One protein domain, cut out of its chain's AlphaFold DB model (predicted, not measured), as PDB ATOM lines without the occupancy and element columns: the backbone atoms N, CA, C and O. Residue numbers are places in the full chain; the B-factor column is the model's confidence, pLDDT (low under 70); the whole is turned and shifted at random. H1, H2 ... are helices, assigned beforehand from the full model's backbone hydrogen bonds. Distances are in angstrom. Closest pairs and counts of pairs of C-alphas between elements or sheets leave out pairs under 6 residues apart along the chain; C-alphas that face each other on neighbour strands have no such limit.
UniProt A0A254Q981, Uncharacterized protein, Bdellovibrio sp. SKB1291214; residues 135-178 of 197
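Overview. This is residues 135 to 178 of the 197 residues of an uncharacterized protein of Bdellovibrio sp. SKB1291214 (UniProt A0A254Q981). The longest helix, H3, and H2 form the two arms of an open V joined by a tight link, and short H1 lies toward the mouth, its Val 135 meeting H3 partway along, while the short link of residues 142 to 148 runs from H1 to the start of H2. The frame is loosely closed: H1 touches H3, but H2 touches no helix, and residues 173 to 178 of H3 stick out. The printed part has 44 residues with three named helices, H1, H2, H3 in chain order, and no named strand: all helix. It is only just compact, close to loose, with a radius of gyration of the C-alphas of 11.0 A, and elongated, spanning 31 by 19 by 14 A.

Along the chain. H3, residues 162 to 178, measures 22.2 A and ends at C-alpha 178 (-15.279, 27.209, -9.316). H2, residues 149 to 159, measures 15.2 A. H1, residues 135 to 141, measures 9.9 A from C-alpha 135 (-7.248, 15.598, 2.025).

Arrangement. H3 touches H1 with residues 164 to 171 alone; the closest C-alphas, of Leu 168 and Val 135, are 6.2 A apart. Their lines are only just about perpendicular, at 71 degrees. H2 and H3 are only just apart, at 8.3 A; H1 and H2 are apart. In H1 and H3 every O i to N i+4 pair is within hydrogen-bond range; in H2, 6 of 7.

Size, cuts and confidence. The C-alphas farthest apart, of Pro 147 and Gly 178, are 30.9 A apart. The printed part has no cut and no long link. Residue 178 alone is under pLDDT 70.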
ATOM      1  N   VAL A 135      -6.110  16.318   1.432       91.88
ATOM      2  CA  VAL A 135      -7.248  15.598   2.025       91.88
ATOM      3  C   VAL A 135      -8.155  15.044   0.919       91.88
ATOM      4  O   VAL A 135      -8.635  13.918   1.025       91.88
ATOM      5  N   THR A 136      -8.335  15.763  -0.191       91.44
ATOM      6  CA  THR A 136      -9.124  15.269  -1.330       91.44
ATOM      7  C   THR A 136      -8.554  13.988  -1.944       91.44
ATOM      8  O   THR A 136      -9.319  13.058  -2.216       91.44
ATOM      9  N   ASP A 137      -7.228  13.874  -2.065       91.94
ATOM     10  CA  ASP A 137      -6.569  12.668  -2.592       91.94
ATOM     11  C   ASP A 137      -6.737  11.466  -1.663       91.94
ATOM     12  O   ASP A 137      -6.884  10.330  -2.112       91.94
ATOM     13  N   TYR A 138      -6.776  11.703  -0.354       92.06
ATOM     14  CA  TYR A 138      -7.053  10.664   0.632       92.06
ATOM     15  C   TYR A 138      -8.478  10.110   0.497       92.06
ATOM     16  O   TYR A 138      -8.680   8.890   0.469       92.06
ATOM     17  N   PHE A 139      -9.471  10.987   0.334       89.69
ATOM     18  CA  PHE A 139     -10.851  10.561   0.105       89.69
ATOM     19  C   PHE A 139     -10.990   9.797  -1.219       89.69
ATOM     20  O   PHE A 139     -11.600   8.727  -1.241       89.69
ATOM     21  N   ALA A 140     -10.391  10.300  -2.301       89.50
ATOM     22  CA  ALA A 140     -10.480   9.693  -3.626       89.50
ATOM     23  C   ALA A 140      -9.645   8.409  -3.773       89.50
ATOM     24  O   ALA A 140     -10.066   7.476  -4.457       89.50
ATOM     25  N   GLY A 141      -8.474   8.339  -3.138       87.62
ATOM     26  CA  GLY A 141      -7.480   7.285  -3.344       87.62
ATOM     27  C   GLY A 141      -7.468   6.181  -2.286       87.62
ATOM     28  O   GLY A 141      -7.137   5.037  -2.617       87.62
ATOM     29  N   TYR A 142      -7.817   6.492  -1.033       89.69
ATOM     30  CA  TYR A 142      -7.833   5.528   0.073       89.69
ATOM     31  C   TYR A 142      -9.258   5.108   0.439       89.69
ATOM     32  O   TYR A 142      -9.570   3.917   0.410       89.69
ATOM     33  N   LEU A 143     -10.153   6.062   0.715       87.94
ATOM     34  CA  LEU A 143     -11.504   5.736   1.197       87.94
ATOM     35  C   LEU A 143     -12.404   5.092   0.138       87.94
ATOM     36  O   LEU A 143     -13.308   4.333   0.481       87.94
ATOM     37  N   THR A 144     -12.145   5.316  -1.151       87.31
ATOM     38  CA  THR A 144     -12.879   4.645  -2.240       87.31
ATOM     39  C   THR A 144     -12.591   3.149  -2.336       87.31
ATOM     40  O   THR A 144     -13.465   2.403  -2.782       87.31
ATOM     41  N   LYS A 145     -11.393   2.717  -1.914       88.75
ATOM     42  CA  LYS A 145     -10.935   1.317  -1.938       88.75
ATOM     43  C   LYS A 145     -11.465   0.506  -0.758       88.75
ATOM     44  O   LYS A 145     -11.362  -0.718  -0.757       88.75
ATOM     45  N   VAL A 146     -12.024   1.179   0.243       87.88
ATOM     46  CA  VAL A 146     -12.610   0.543   1.418       87.88
ATOM     47  C   VAL A 146     -14.006  -0.006   1.071       87.88
ATOM     48  O   VAL A 146     -14.810   0.726   0.486       87.88
ATOM     49  N   PRO A 147     -14.335  -1.259   1.443       83.62
ATOM     50  CA  PRO A 147     -15.652  -1.846   1.174       83.62
ATOM     51  C   PRO A 147     -16.784  -1.100   1.904       83.62
ATOM     52  O   PRO A 147     -17.784  -0.731   1.288       83.62
ATOM     53  N   ASP A 148     -16.593  -0.772   3.186       87.38
ATOM     54  CA  ASP A 148     -17.600  -0.116   4.030       87.38
ATOM     55  C   ASP A 148     -17.462   1.412   4.053       87.38
ATOM     56  O   ASP A 148     -17.208   2.033   5.088       87.38
ATOM     57  N   LYS A 149     -17.679   2.043   2.895       87.38
ATOM     58  CA  LYS A 149     -17.519   3.499   2.704       87.38
ATOM     59  C   LYS A 149     -18.270   4.337   3.745       87.38
ATOM     60  O   LYS A 149     -17.718   5.284   4.291       87.38
ATOM     61  N   LYS A 150     -19.524   3.988   4.061       85.69
ATOM     62  CA  LYS A 150     -20.352   4.746   5.024       85.69
ATOM     63  C   LYS A 150     -19.782   4.714   6.445       85.69
ATOM     64  O   LYS A 150     -19.805   5.736   7.127       85.69
ATOM     65  N   ALA A 151     -19.282   3.559   6.883       86.81
ATOM     66  CA  ALA A 151     -18.643   3.426   8.189       86.81
ATOM     67  C   ALA A 151     -17.303   4.171   8.210       86.81
ATOM     68  O   ALA A 151     -17.037   4.919   9.149       86.81
ATOM     69  N   ALA A 152     -16.527   4.055   7.128       85.44
ATOM     70  CA  ALA A 152     -15.258   4.749   6.965       85.44
ATOM     71  C   ALA A 152     -15.417   6.270   7.021       85.44
ATOM     72  O   ALA A 152     -14.732   6.919   7.802       85.44
ATOM     73  N   PHE A 153     -16.372   6.847   6.285       87.00
ATOM     74  CA  PHE A 153     -16.620   8.290   6.336       87.00
ATOM     75  C   PHE A 153     -17.038   8.765   7.726       87.00
ATOM     76  O   PHE A 153     -16.588   9.821   8.158       87.00
ATOM     77  N   LYS A 154     -17.852   7.988   8.452       88.06
ATOM     78  CA  LYS A 154     -18.265   8.343   9.816       88.06
ATOM     79  C   LYS A 154     -17.085   8.342  10.787       88.06
ATOM     80  O   LYS A 154     -16.977   9.244  11.610       88.06
ATOM     81  N   GLU A 155     -16.212   7.343  10.700       86.81
ATOM     82  CA  GLU A 155     -15.032   7.261  11.562       86.81
ATOM     83  C   GLU A 155     -14.000   8.341  11.210       86.81
ATOM     84  O   GLU A 155     -13.463   8.997  12.098       86.81
ATOM     85  N   VAL A 156     -13.766   8.570   9.916       86.62
ATOM     86  CA  VAL A 156     -12.844   9.598   9.422       86.62
ATOM     87  C   VAL A 156     -13.323  10.995   9.789       86.62
ATOM     88  O   VAL A 156     -12.513  11.802  10.230       86.62
ATOM     89  N   ALA A 157     -14.625  11.275   9.689       85.44
ATOM     90  CA  ALA A 157     -15.190  12.558  10.104       85.44
ATOM     91  C   ALA A 157     -14.907  12.876  11.583       85.44
ATOM     92  O   ALA A 157     -14.773  14.040  11.933       85.44
ATOM     93  N   GLY A 158     -14.778  11.856  12.440       86.19
ATOM     94  CA  GLY A 158     -14.388  12.034  13.841       86.19
ATOM     95  C   GLY A 158     -12.881  12.204  14.074       86.19
ATOM     96  O   GLY A 158     -12.490  12.616  15.163       86.19
ATOM     97  N   LYS A 159     -12.035  11.871  13.092       87.00
ATOM     98  CA  LYS A 159     -10.563  11.962  13.173       87.00
ATOM     99  C   LYS A 159      -9.984  13.167  12.431       87.00
ATOM    100  O   LYS A 159      -8.801  13.449  12.608       87.00
ATOM    101  N   LEU A 160     -10.776  13.825  11.588       86.25
ATOM    102  CA  LEU A 160     -10.357  15.018  10.859       86.25
ATOM    103  C   LEU A 160     -10.333  16.230  11.786       86.25
ATOM    104  O   LEU A 160     -11.267  16.455  12.560       86.25
ATOM    105  N   SER A 161      -9.271  17.022  11.680       88.75
ATOM    106  CA  SER A 161      -9.200  18.309  12.363       88.75
ATOM    107  C   SER A 161     -10.111  19.333  11.666       88.75
ATOM    108  O   SER A 161     -10.398  19.200  10.470       88.75
ATOM    109  N   PRO A 162     -10.602  20.364  12.375       87.75
ATOM    110  CA  PRO A 162     -11.466  21.375  11.767       87.75
ATOM    111  C   PRO A 162     -10.783  22.113  10.603       87.75
ATOM    112  O   PRO A 162     -11.455  22.498   9.649       87.75
ATOM    113  N   GLU A 163      -9.457  22.253  10.633       88.25
ATOM    114  CA  GLU A 163      -8.666  22.827   9.540       88.25
ATOM    115  C   GLU A 163      -8.684  21.928   8.294       88.25
ATOM    116  O   GLU A 163      -8.898  22.415   7.186       88.25
ATOM    117  N   GLU A 164      -8.534  20.612   8.470       87.75
ATOM    118  CA  GLU A 164      -8.580  19.629   7.376       87.75
ATOM    119  C   GLU A 164      -9.980  19.567   6.741       87.75
ATOM    120  O   GLU A 164     -10.124  19.438   5.523       87.75
ATOM    121  N   VAL A 165     -11.033  19.704   7.557       89.56
ATOM    122  CA  VAL A 165     -12.414  19.810   7.065       89.56
ATOM    123  C   VAL A 165     -12.619  21.111   6.290       89.56
ATOM    124  O   VAL A 165     -13.259  21.089   5.239       89.56
ATOM    125  N   ALA A 166     -12.077  22.235   6.764       89.00
ATOM    126  CA  ALA A 166     -12.166  23.508   6.056       89.00
ATOM    127  C   ALA A 166     -11.476  23.443   4.684       89.00
ATOM    128  O   ALA A 166     -12.044  23.907   3.697       89.00
ATOM    129  N   GLU A 167     -10.303  22.810   4.597       87.25
ATOM    130  CA  GLU A 167      -9.606  22.578   3.329       87.25
ATOM    131  C   GLU A 167     -10.434  21.698   2.385       87.25
ATOM    132  O   GLU A 167     -10.615  22.049   1.218       87.25
ATOM    133  N   LEU A 168     -11.019  20.609   2.895       89.06
ATOM    134  CA  LEU A 168     -11.908  19.740   2.121       89.06
ATOM    135  C   LEU A 168     -13.137  20.499   1.595       89.06
ATOM    136  O   LEU A 168     -13.502  20.344   0.430       89.06
ATOM    137  N   MET A 169     -13.775  21.321   2.432       88.50
ATOM    138  CA  MET A 169     -14.929  22.135   2.035       88.50
ATOM    139  C   MET A 169     -14.542  23.220   1.028       88.50
ATOM    140  O   MET A 169     -15.288  23.458   0.083       88.50
ATOM    141  N   ASN A 170     -13.367  23.835   1.179       88.12
ATOM    142  CA  ASN A 170     -12.844  24.810   0.226       88.12
ATOM    143  C   ASN A 170     -12.532  24.150  -1.128       88.12
ATOM    144  O   ASN A 170     -12.949  24.641  -2.173       88.12
ATOM    145  N   ALA A 171     -11.870  22.989  -1.127       87.31
ATOM    146  CA  ALA A 171     -11.598  22.215  -2.334       87.31
ATOM    147  C   ALA A 171     -12.894  21.765  -3.028       87.31
ATOM    148  O   ALA A 171     -13.014  21.880  -4.247       87.31
ATOM    149  N   TYR A 172     -13.893  21.319  -2.261       87.81
ATOM    150  CA  TYR A 172     -15.216  20.987  -2.787       87.81
ATOM    151  C   TYR A 172     -15.912  22.211  -3.388       87.81
ATOM    152  O   TYR A 172     -16.433  22.126  -4.497       87.81
ATOM    153  N   ALA A 173     -15.877  23.359  -2.709       87.88
ATOM    154  CA  ALA A 173     -16.468  24.588  -3.220       87.88
ATOM    155  C   ALA A 173     -15.796  25.043  -4.527       87.88
ATOM    156  O   ALA A 173     -16.482  25.380  -5.489       87.88
ATOM    157  N   ASN A 174     -14.468  24.960  -4.611       87.38
ATOM    158  CA  ASN A 174     -13.722  25.287  -5.828       87.38
ATOM    159  C   ASN A 174     -13.976  24.278  -6.962       87.38
ATOM    160  O   ASN A 174     -14.041  24.666  -8.124       87.38
ATOM    161  N   SER A 175     -14.174  22.999  -6.644       83.31
ATOM    162  CA  SER A 175     -14.468  21.950  -7.629       83.31
ATOM    163  C   SER A 175     -15.902  22.039  -8.171       83.31
ATOM    164  O   SER A 175     -16.115  21.975  -9.379       83.31
ATOM    165  N   VAL A 176     -16.888  22.239  -7.293       81.44
ATOM    166  CA  VAL A 176     -18.318  22.241  -7.648       81.44
ATOM    167  C   VAL A 176     -18.801  23.604  -8.138       81.44
ATOM    168  O   VAL A 176     -19.630  23.658  -9.042       81.44
ATOM    169  N   PHE A 177     -18.283  24.701  -7.581       80.31
ATOM    170  CA  PHE A 177     -18.705  26.058  -7.944       80.31
ATOM    171  C   PHE A 177     -17.654  26.825  -8.757       80.31
ATOM    172  O   PHE A 177     -18.016  27.698  -9.540       80.31
ATOM    173  N   GLY A 178     -16.364  26.504  -8.619       63.44
ATOM    174  CA  GLY A 178     -15.279  27.209  -9.316       63.44
ATOM    175  C   GLY A 178     -15.040  26.759 -10.762       63.44
ATOM    176  O   GLY A 178     -14.632  27.574 -11.586       63.44
TER     177      GLY A 178